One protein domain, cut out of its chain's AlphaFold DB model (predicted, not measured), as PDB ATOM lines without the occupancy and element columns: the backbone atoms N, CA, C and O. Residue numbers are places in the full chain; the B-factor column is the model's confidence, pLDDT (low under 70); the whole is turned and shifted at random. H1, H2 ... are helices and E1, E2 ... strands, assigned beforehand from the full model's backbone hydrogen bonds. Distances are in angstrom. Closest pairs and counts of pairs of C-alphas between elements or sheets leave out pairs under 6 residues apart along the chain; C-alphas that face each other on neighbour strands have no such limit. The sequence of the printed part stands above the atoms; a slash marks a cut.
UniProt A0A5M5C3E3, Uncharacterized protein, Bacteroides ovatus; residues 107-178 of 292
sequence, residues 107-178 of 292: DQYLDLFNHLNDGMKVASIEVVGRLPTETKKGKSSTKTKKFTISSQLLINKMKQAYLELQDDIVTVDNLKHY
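Overview. This is residues 107 to 178 of the 292 residues of an uncharacterized protein of Bacteroides ovatus (UniProt A0A5M5C3E3). The model is shaped like an L: a long, thin two-stranded hairpin of E1 and E2 makes one arm, and a small group of helices built on H1 and H2 makes the other. The hairpin joins the helices where E2 leads into H2, and at its far end the tip, residues 134 to 139, sticks out free; H3 and then H4 continue from the far end of H2. The printed part has 72 residues with four named helices and two named strands in the order H1, E1, E2, H2, H3, H4, and the sheet has the order E1 - E2, antiparallel. The class is mixed, helices and strands. The whole is flat, spanning 49 by 35 by 17 A, and only just extended, close to loose, with a radius of gyration of the C-alphas of 17.1 A.

Along the chain. H1, residues 107 to 117, is 15.1 A long and begins at C-alpha 107 at (99.921, 94.482, 90.063). E1, residues 125 to 131, measures 18.6 A, and E2, residues 143 to 149, measures 19.7 A. H2, residues 152 to 164, begins at C-alpha 152 at (115.687, 85.484, 70.918) and is 18.4 A long. H3, residues 166 to 169, measures 5.3 A. H4, residues 172 to 176, measures 6.4 A and ends at C-alpha 176 at (99.180, 94.571, 101.332).

Arrangement. H1 and H2 touch, with H2 using residues 159 to 163 alone; their closest C-alphas, those of Phe 113 and Leu 163, are 6.7 A apart. They run opposite ways at a steep tilt of 56 degrees. E1 and E2 are a hairpin, antiparallel at 155 degrees between directions. N 127 and O 147 are within hydrogen-bond range at 2.9 A, and N 149 and O 125 at 2.8 A. The closest C-alphas of E2 and H2, those of Ile 149 and Ile 155, are 7.2 A apart. H2 and H3 meet only through their link. H1 and H3 are near each other, with 5 pairs of C-alphas within 10 A. H4 is apart from H2 and from H3, and only just apart from H1, the closest C-alphas being 8.4 A apart. Every O i to N i+4 pair is within hydrogen-bond range in H1, H2 and H4; H3 is too short for such a pair.

Size, cuts and confidence. The two C-alphas farthest apart, those of Asp 118 and Lys 137, are 51.2 A apart. The printed part has no cut. The link from E1 to E2, of 11 residues, is long. The mean pLDDT of the printed part is 79.8, and residues 131 to 143, residue 169 and residues 172 to 176 are under 70.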
ATOM      1  N   ASP A 107     100.862  95.302  90.834       87.75
ATOM      2  CA  ASP A 107      99.921  94.482  90.063       87.75
ATOM      3  C   ASP A 107     100.354  94.340  88.595       87.75
ATOM      4  O   ASP A 107     100.279  93.247  88.043       87.75
ATOM      5  N   GLN A 108     100.882  95.400  87.971       88.94
ATOM      6  CA  GLN A 108     101.444  95.319  86.611       88.94
ATOM      7  C   GLN A 108     102.655  94.382  86.548       88.94
ATOM      8  O   GLN A 108     102.793  93.608  85.602       88.94
ATOM      9  N   TYR A 109     103.520  94.426  87.566       88.38
ATOM     10  CA  TYR A 109     104.658  93.516  87.672       88.38
ATOM     11  C   TYR A 109     104.198  92.055  87.764       88.38
ATOM     12  O   TYR A 109     104.703  91.204  87.026       88.38
ATOM     13  N   LEU A 110     103.216  91.773  88.629       89.12
ATOM     14  CA  LEU A 110     102.631  90.440  88.785       89.12
ATOM     15  C   LEU A 110     101.958  89.958  87.501       89.12
ATOM     16  O   LEU A 110     102.061  88.784  87.155       89.12
ATOM     17  N   ASP A 111     101.272  90.845  86.786       91.50
ATOM     18  CA  ASP A 111     100.641  90.504  85.516       91.50
ATOM     19  C   ASP A 111     101.687  90.129  84.457       91.50
ATOM     20  O   ASP A 111     101.567  89.090  83.805       91.50
ATOM     21  N   LEU A 112     102.774  90.898  84.341       90.81
ATOM     22  CA  LEU A 112     103.890  90.556  83.458       90.81
ATOM     23  C   LEU A 112     104.547  89.228  83.864       90.81
ATOM     24  O   LEU A 112     104.789  88.384  82.999       90.81
ATOM     25  N   PHE A 113     104.793  89.016  85.160       90.88
ATOM     26  CA  PHE A 113     105.328  87.757  85.682       90.88
ATOM     27  C   PHE A 113     104.444  86.570  85.280       90.88
ATOM     28  O   PHE A 113     104.918  85.617  84.666       90.88
ATOM     29  N   ASN A 114     103.138  86.671  85.537       91.31
ATOM     30  CA  ASN A 114     102.152  85.651  85.196       91.31
ATOM     31  C   ASN A 114     102.142  85.323  83.695       91.31
ATOM     32  O   ASN A 114     101.978  84.163  83.326       91.31
ATOM     33  N   HIS A 115     102.276  86.321  82.818       92.06
ATOM     34  CA  HIS A 115     102.336  86.093  81.374       92.06
ATOM     35  C   HIS A 115     103.651  85.435  80.945       92.06
ATOM     36  O   HIS A 115     103.652  84.541  80.098       92.06
ATOM     37  N   LEU A 116     104.780  85.860  81.518       90.31
ATOM     38  CA  LEU A 116     106.082  85.260  81.233       90.31
ATOM     39  C   LEU A 116     106.140  83.796  81.680       90.31
ATOM     40  O   LEU A 116     106.596  82.961  80.898       90.31
ATOM     41  N   ASN A 117     105.622  83.488  82.871       87.94
ATOM     42  CA  ASN A 117     105.546  82.129  83.404       87.94
ATOM     43  C   ASN A 117     104.655  81.205  82.548       87.94
ATOM     44  O   ASN A 117     105.003  80.054  82.315       87.94
ATOM     45  N   ASP A 118     103.563  81.726  81.976       89.94
ATOM     46  CA  ASP A 118     102.699  80.993  81.030       89.94
ATOM     47  C   ASP A 118     103.346  80.747  79.651       89.94
ATOM     48  O   ASP A 118     102.721  80.176  78.753       89.94
ATOM     49  N   GLY A 119     104.580  81.207  79.433       88.38
ATOM     50  CA  GLY A 119     105.278  81.034  78.164       88.38
ATOM     51  C   GLY A 119     104.924  82.085  77.110       88.38
ATOM     52  O   GLY A 119     105.001  81.796  75.911       88.38
ATOM     53  N   MET A 120     104.569  83.315  77.514       89.81
ATOM     54  CA  MET A 120     104.351  84.435  76.589       89.81
ATOM     55  C   MET A 120     105.482  84.534  75.554       89.81
ATOM     56  O   MET A 120     106.664  84.706  75.885       89.81
ATOM     57  N   LYS A 121     105.118  84.474  74.269       88.75
ATOM     58  CA  LYS A 121     106.049  84.684  73.155       88.75
ATOM     59  C   LYS A 121     106.361  86.173  73.043       88.75
ATOM     60  O   LYS A 121     105.459  86.992  72.924       88.75
ATOM     61  N   VAL A 122     107.647  86.517  73.074       88.19
ATOM     62  CA  VAL A 122     108.114  87.908  72.987       88.19
ATOM     63  C   VAL A 122     109.016  88.008  71.773       88.19
ATOM     64  O   VAL A 122     110.047  87.340  71.735       88.19
ATOM     65  N   ALA A 123     108.600  88.810  70.793       90.56
ATOM     66  CA  ALA A 123     109.339  89.020  69.550       90.56
ATOM     67  C   ALA A 123     110.448  90.073  69.701       90.56
ATOM     68  O   ALA A 123     111.490  89.977  69.058       90.56
ATOM     69  N   SER A 124     110.230  91.085  70.545       91.38
ATOM     70  CA  SER A 124     111.239  92.095  70.861       91.38
ATOM     71  C   SER A 124     110.958  92.785  72.195       91.38
ATOM     72  O   SER A 124     109.835  92.732  72.697       91.38
ATOM     73  N   ILE A 125     111.984  93.418  72.763       87.88
ATOM     74  CA  ILE A 125     111.907  94.257  73.963       87.88
ATOM     75  C   ILE A 125     112.383  95.657  73.586       87.88
ATOM     76  O   ILE A 125     113.503  95.823  73.103       87.88
ATOM     77  N   GLU A 126     111.548  96.666  73.822       90.31
ATOM     78  CA  GLU A 126     111.924  98.068  73.644       90.31
ATOM     79  C   GLU A 126     112.343  98.684  74.972       90.31
ATOM     80  O   GLU A 126     111.635  98.592  75.973       90.31
ATOM     81  N   VAL A 127     113.489  99.358  74.968       84.81
ATOM     82  CA  VAL A 127     113.997 100.076  76.132       84.81
ATOM     83  C   VAL A 127     114.146 101.546  75.779       84.81
ATOM     84  O   VAL A 127     114.732 101.921  74.758       84.81
ATOM     85  N   VAL A 128     113.593 102.396  76.641       84.69
ATOM     86  CA  VAL A 128     113.563 103.847  76.465       84.69
ATOM     87  C   VAL A 128     114.399 104.470  77.579       84.69
ATOM     88  O   VAL A 128     113.977 104.526  78.729       84.69
ATOM     89  N   GLY A 129     115.602 104.930  77.240       75.69
ATOM     90  CA  GLY A 129     116.528 105.554  78.185       75.69
ATOM     91  C   GLY A 129     116.614 107.068  78.002       75.69
ATOM     92  O   GLY A 129     116.501 107.585  76.887       75.69
ATOM     93  N   ARG A 130     116.862 107.798  79.094       73.19
ATOM     94  CA  ARG A 130     117.303 109.201  79.047       73.19
ATOM     95  C   ARG A 130     118.822 109.219  79.144       73.19
ATOM     96  O   ARG A 130     119.370 108.740  80.129       73.19
ATOM     97  N   LEU A 131     119.494 109.761  78.133       61.41
ATOM     98  CA  LEU A 131     120.938 109.970  78.201       61.41
ATOM     99  C   LEU A 131     121.207 111.373  78.760       61.41
ATOM    100  O   LEU A 131     120.661 112.343  78.218       61.41
ATOM    101  N   PRO A 132     122.036 111.518  79.811       57.00
ATOM    102  CA  PRO A 132     122.580 112.817  80.165       57.00
ATOM    103  C   PRO A 132     123.390 113.318  78.967       57.00
ATOM    104  O   PRO A 132     124.260 112.611  78.462       57.00
ATOM    105  N   THR A 133     123.086 114.517  78.480       55.72
ATOM    106  CA  THR A 133     123.962 115.196  77.522       55.72
ATOM    107  C   THR A 133     124.697 116.292  78.272       55.72
ATOM    108  O   THR A 133     124.082 117.249  78.741       55.72
ATOM    109  N   GLU A 134     126.011 116.137  78.430       53.50
ATOM    110  CA  GLU A 134     126.861 117.228  78.896       53.50
ATOM    111  C   GLU A 134     126.881 118.317  77.819       53.50
ATOM    112  O   GLU A 134     127.406 118.124  76.723       53.50
ATOM    113  N   THR A 135     126.308 119.480  78.120       53.88
ATOM    114  CA  THR A 135     126.555 120.697  77.347       53.88
ATOM    115  C   THR A 135     127.451 121.619  78.163       53.88
ATOM    116  O   THR A 135     127.091 122.080  79.248       53.88
ATOM    117  N   LYS A 136     128.642 121.925  77.629       53.41
ATOM    118  CA  LYS A 136     129.459 123.051  78.099       53.41
ATOM    119  C   LYS A 136     128.594 124.314  77.972       53.41
ATOM    120  O   LYS A 136     128.402 124.795  76.861       53.41
ATOM    121  N   LYS A 137     128.094 124.827  79.104       53.88
ATOM    122  CA  LYS A 137     127.149 125.958  79.283       53.88
ATOM    123  C   LYS A 137     125.649 125.589  79.312       53.88
ATOM    124  O   LYS A 137     124.887 125.875  78.397       53.88
ATOM    125  N   GLY A 138     125.202 125.089  80.463       51.91
ATOM    126  CA  GLY A 138     124.058 125.682  81.177       51.91
ATOM    127  C   GLY A 138     122.623 125.270  80.817       51.91
ATOM    128  O   GLY A 138     121.726 125.651  81.561       51.91
ATOM    129  N   LYS A 139     122.359 124.484  79.766       53.88
ATOM    130  CA  LYS A 139     121.035 123.856  79.539       53.88
ATOM    131  C   LYS A 139     121.194 122.471  78.901       53.88
ATOM    132  O   LYS A 139     121.578 122.371  77.736       53.88
ATOM    133  N   SER A 140     120.887 121.405  79.645       53.44
ATOM    134  CA  SER A 140     120.832 120.039  79.108       53.44
ATOM    135  C   SER A 140     119.473 119.789  78.447       53.44
ATOM    136  O   SER A 140     118.444 119.812  79.126       53.44
ATOM    137  N   SER A 141     119.437 119.514  77.143       57.12
ATOM    138  CA  SER A 141     118.234 118.959  76.516       57.12
ATOM    139  C   SER A 141     118.186 117.458  76.799       57.12
ATOM    140  O   SER A 141     119.037 116.714  76.309       57.12
ATOM    141  N   THR A 142     117.214 116.989  77.573       60.38
ATOM    142  CA  THR A 142     117.030 115.553  77.822       60.38
ATOM    143  C   THR A 142     116.599 114.863  76.523       60.38
ATOM    144  O   THR A 142     115.424 114.903  76.163       60.38
ATOM    145  N   LYS A 143     117.532 114.253  75.779       68.44
ATOM    146  CA  LYS A 143     117.197 113.441  74.598       68.44
ATOM    147  C   LYS A 143     116.881 112.015  75.036       68.44
ATOM    148  O   LYS A 143     117.740 111.300  75.554       68.44
ATOM    149  N   THR A 144     115.642 111.602  74.812       77.44
ATOM    150  CA  THR A 144     115.212 110.215  74.999       77.44
ATOM    151  C   THR A 144     115.717 109.369  73.828       77.44
ATOM    152  O   THR A 144     115.497 109.736  72.673       77.44
ATOM    153  N   LYS A 145     116.385 108.242  74.099       81.44
ATOM    154  CA  LYS A 145     116.834 107.283  73.078       81.44
ATOM    155  C   LYS A 145     116.095 105.961  73.269       81.44
ATOM    156  O   LYS A 145     115.994 105.465  74.387       81.44
ATOM    157  N   LYS A 146     115.579 105.412  72.171       86.50
ATOM    158  CA  LYS A 146     114.924 104.101  72.133       86.50
ATOM    159  C   LYS A 146     115.873 103.085  71.508       86.50
ATOM    160  O   LYS A 146     116.536 103.411  70.524       86.50
ATOM    161  N   PHE A 147     115.945 101.886  72.068       87.62
ATOM    162  CA  PHE A 147     116.623 100.750  71.450       87.62
ATOM    163  C   PHE A 147     115.774  99.488  71.578       87.62
ATOM    164  O   PHE A 147     115.087  99.294  72.579       87.62
ATOM    165  N   THR A 148     115.828  98.646  70.548       91.06
ATOM    166  CA  THR A 148     115.006  97.439  70.424       91.06
ATOM    167  C   THR A 148     115.904  96.209  70.445       91.06
ATOM    168  O   THR A 148     116.853  96.109  69.671       91.06
ATOM    169  N   ILE A 149     115.598  95.263  71.329       90.06
ATOM    170  CA  ILE A 149     116.271  93.970  71.448       90.06
ATOM    171  C   ILE A 149     115.375  92.922  70.787       90.06
ATOM    172  O   ILE A 149     114.301  92.630  71.298       90.06
ATOM    173  N   SER A 150     115.811  92.349  69.665       92.44
ATOM    174  CA  SER A 150     115.078  91.310  68.913       92.44
ATOM    175  C   SER A 150     115.765  89.937  68.921       92.44
ATOM    176  O   SER A 150     115.255  88.976  68.353       92.44
ATOM    177  N   SER A 151     116.932  89.813  69.566       94.69
ATOM    178  CA  SER A 151     117.639  88.532  69.675       94.69
ATOM    179  C   SER A 151     116.907  87.592  70.628       94.69
ATOM    180  O   SER A 151     116.830  87.863  71.826       94.69
ATOM    181  N   GLN A 152     116.437  86.452  70.116       91.56
ATOM    182  CA  GLN A 152     115.687  85.484  70.918       91.56
ATOM    183  C   GLN A 152     116.496  84.943  72.106       91.56
ATOM    184  O   GLN A 152     115.941  84.738  73.182       91.56
ATOM    185  N   LEU A 153     117.813  84.761  71.945       92.25
ATOM    186  CA  LEU A 153     118.695  84.330  73.033       92.25
ATOM    187  C   LEU A 153     118.741  85.369  74.161       92.25
ATOM    188  O   LEU A 153     118.612  85.011  75.330       92.25
ATOM    189  N   LEU A 154     118.919  86.649  73.814       91.25
ATOM    190  CA  LEU A 154     118.948  87.734  74.799       91.25
ATOM    191  C   LEU A 154     117.587  87.901  75.471       91.25
ATOM    192  O   LEU A 154     117.528  88.008  76.689       91.25
ATOM    193  N   ILE A 155     116.503  87.840  74.695       92.06
ATOM    194  CA  ILE A 155     115.134  87.884  75.216       92.06
ATOM    195  C   ILE A 155     114.921  86.760  76.235       92.06
ATOM    196  O   ILE A 155     114.460  87.030  77.337       92.06
ATOM    197  N   ASN A 156     115.295  85.518  75.914       90.69
ATOM    198  CA  ASN A 156     115.124  84.387  76.830       90.69
ATOM    199  C   ASN A 156     115.935  84.563  78.123       90.69
ATOM    200  O   ASN A 156     115.406  84.316  79.202       90.69
ATOM    201  N   LYS A 157     117.178  85.060  78.036       91.62
ATOM    202  CA  LYS A 157     117.992  85.369  79.225       91.62
ATOM    203  C   LYS A 157     117.367  86.464  80.090       91.62
ATOM    204  O   LYS A 157     117.325  86.322  81.304       91.62
ATOM    205  N   MET A 158     116.867  87.536  79.474       89.75
ATOM    206  CA  MET A 158     116.210  88.629  80.197       89.75
ATOM    207  C   MET A 158     114.920  88.169  80.879       89.75
ATOM    208  O   MET A 158     114.661  88.572  82.008       89.75
ATOM    209  N   LYS A 159     114.130  87.306  80.224       90.38
ATOM    210  CA  LYS A 159     112.942  86.695  80.836       90.38
ATOM    211  C   LYS A 159     113.306  85.868  82.060       90.38
ATOM    212  O   LYS A 159     112.693  86.054  83.101       90.38
ATOM    213  N   GLN A 160     114.302  84.991  81.929       89.56
ATOM    214  CA  GLN A 160     114.750  84.138  83.026       89.56
ATOM    215  C   GLN A 160     115.219  84.979  84.220       89.56
ATOM    216  O   GLN A 160     114.723  84.794  85.322       89.56
ATOM    217  N   ALA A 161     116.074  85.974  83.971       89.44
ATOM    218  CA  ALA A 161     116.541  86.882  85.014       89.44
ATOM    219  C   ALA A 161     115.389  87.654  85.683       89.44
ATOM    220  O   ALA A 161     115.408  87.871  86.887       89.44
ATOM    221  N   TYR A 162     114.367  88.062  84.923       88.19
ATOM    222  CA  TYR A 162     113.192  88.726  85.488       88.19
ATOM    223  C   TYR A 162     112.390  87.809  86.420       88.19
ATOM    224  O   TYR A 162     111.941  88.266  87.468       88.19
ATOM    225  N   LEU A 163     112.204  86.538  86.041       87.88
ATOM    226  CA  LEU A 163     111.507  85.551  86.871       87.88
ATOM    227  C   LEU A 163     112.299  85.235  88.150       87.88
ATOM    228  O   LEU A 163     111.703  85.108  89.212       87.88
ATOM    229  N   GLU A 164     113.630  85.178  88.072       88.50
ATOM    230  CA  GLU A 164     114.513  84.943  89.227       88.50
ATOM    231  C   GLU A 164     114.495  86.091  90.253       88.50
ATOM    232  O   GLU A 164     114.739  85.858  91.430       88.50
ATOM    233  N   LEU A 165     114.155  87.317  89.837       85.06
ATOM    234  CA  LEU A 165     114.036  88.487  90.723       85.06
ATOM    235  C   LEU A 165     112.691  88.569  91.465       85.06
ATOM    236  O   LEU A 165     112.403  89.578  92.111       85.06
ATOM    237  N   GLN A 166     111.841  87.548  91.358       82.19
ATOM    238  CA  GLN A 166     110.510  87.541  91.962       82.19
ATOM    239  C   GLN A 166     110.530  87.897  93.453       82.19
ATOM    240  O   GLN A 166     109.767  88.768  93.875       82.19
ATOM    241  N   ASP A 167     111.378  87.227  94.233       76.19
ATOM    242  CA  ASP A 167     111.395  87.356  95.696       76.19
ATOM    243  C   ASP A 167     111.875  88.741  96.152       76.19
ATOM    244  O   ASP A 167     111.456  89.236  97.200       76.19
ATOM    245  N   ASP A 168     112.682  89.411  95.326       78.00
ATOM    246  CA  ASP A 168     113.147  90.776  95.573       78.00
ATOM    247  C   ASP A 168     112.065  91.821  95.264       78.00
ATOM    248  O   ASP A 168     112.038  92.905  95.855       78.00
ATOM    249  N   ILE A 169     111.168  91.523  94.319       69.69
ATOM    250  CA  ILE A 169     110.192  92.491  93.807       69.69
ATOM    251  C   ILE A 169     108.839  92.354  94.518       69.69
ATOM    252  O   ILE A 169     108.169  93.356  94.810       69.69
ATOM    253  N   VAL A 170     108.437  91.127  94.849       75.44
ATOM    254  CA  VAL A 170     107.147  90.837  95.475       75.44
ATOM    255  C   VAL A 170     107.314  90.604  96.970       75.44
ATOM    256  O   VAL A 170     107.392  89.484  97.462       75.44
ATOM    257  N   THR A 171     107.297  91.698  97.727       74.88
ATOM    258  CA  THR A 171     107.298  91.636  99.189       74.88
ATOM    259  C   THR A 171     105.877  91.580  99.751       74.88
ATOM    260  O   THR A 171     104.909  92.057  99.147       74.88
ATOM    261  N   VAL A 172     105.747  91.043 100.968       69.69
ATOM    262  CA  VAL A 172     104.482  91.031 101.723       69.69
ATOM    263  C   VAL A 172     103.882  92.437 101.833       69.69
ATOM    264  O   VAL A 172     102.663  92.593 101.755       69.69
ATOM    265  N   ASP A 173     104.718  93.460 101.989       68.00
ATOM    266  CA  ASP A 173     104.255  94.838 102.120       68.00
ATOM    267  C   ASP A 173     103.724  95.384 100.792       68.00
ATOM    268  O   ASP A 173     102.633  95.953 100.775       68.00
ATOM    269  N   ASN A 174     104.377  95.114  99.658       68.31
ATOM    270  CA  ASN A 174     103.876  95.529  98.341       68.31
ATOM    271  C   ASN A 174     102.514  94.892  98.001       68.31
ATOM    272  O   ASN A 174     101.675  95.522  97.359       68.31
ATOM    273  N   LEU A 175     102.249  93.675  98.490       67.19
ATOM    274  CA  LEU A 175     100.974  92.976  98.290       67.19
ATOM    275  C   LEU A 175      99.846  93.433  99.230       67.19
ATOM    276  O   LEU A 175      98.671  93.181  98.942       67.19
ATOM    277  N   LYS A 176     100.171  94.079 100.357       67.19
ATOM    278  CA  LYS A 176      99.180  94.571 101.332       67.19
ATOM    279  C   LYS A 176      98.557  95.904 100.933       67.19
ATOM    280  O   LYS A 176      97.448  96.200 101.378       67.19
ATOM    281  N   HIS A 177      99.244  96.691 100.114       70.12
ATOM    282  CA  HIS A 177      98.763  98.000  99.702       70.12
ATOM    283  C   HIS A 177      97.861  97.887  98.466       70.12
ATOM    284  O   HIS A 177      98.100  97.105  97.539       70.12
ATOM    285  N   TYR A 178      96.793  98.677  98.475       74.62
ATOM    286  CA  TYR A 178      95.955  98.908  97.311       74.62
ATOM    287  C   TYR A 178      96.146 100.348  96.851       74.62
ATOM    288  O   TYR A 178      96.202 101.258  97.680       74.62
TER     289      TYR A 178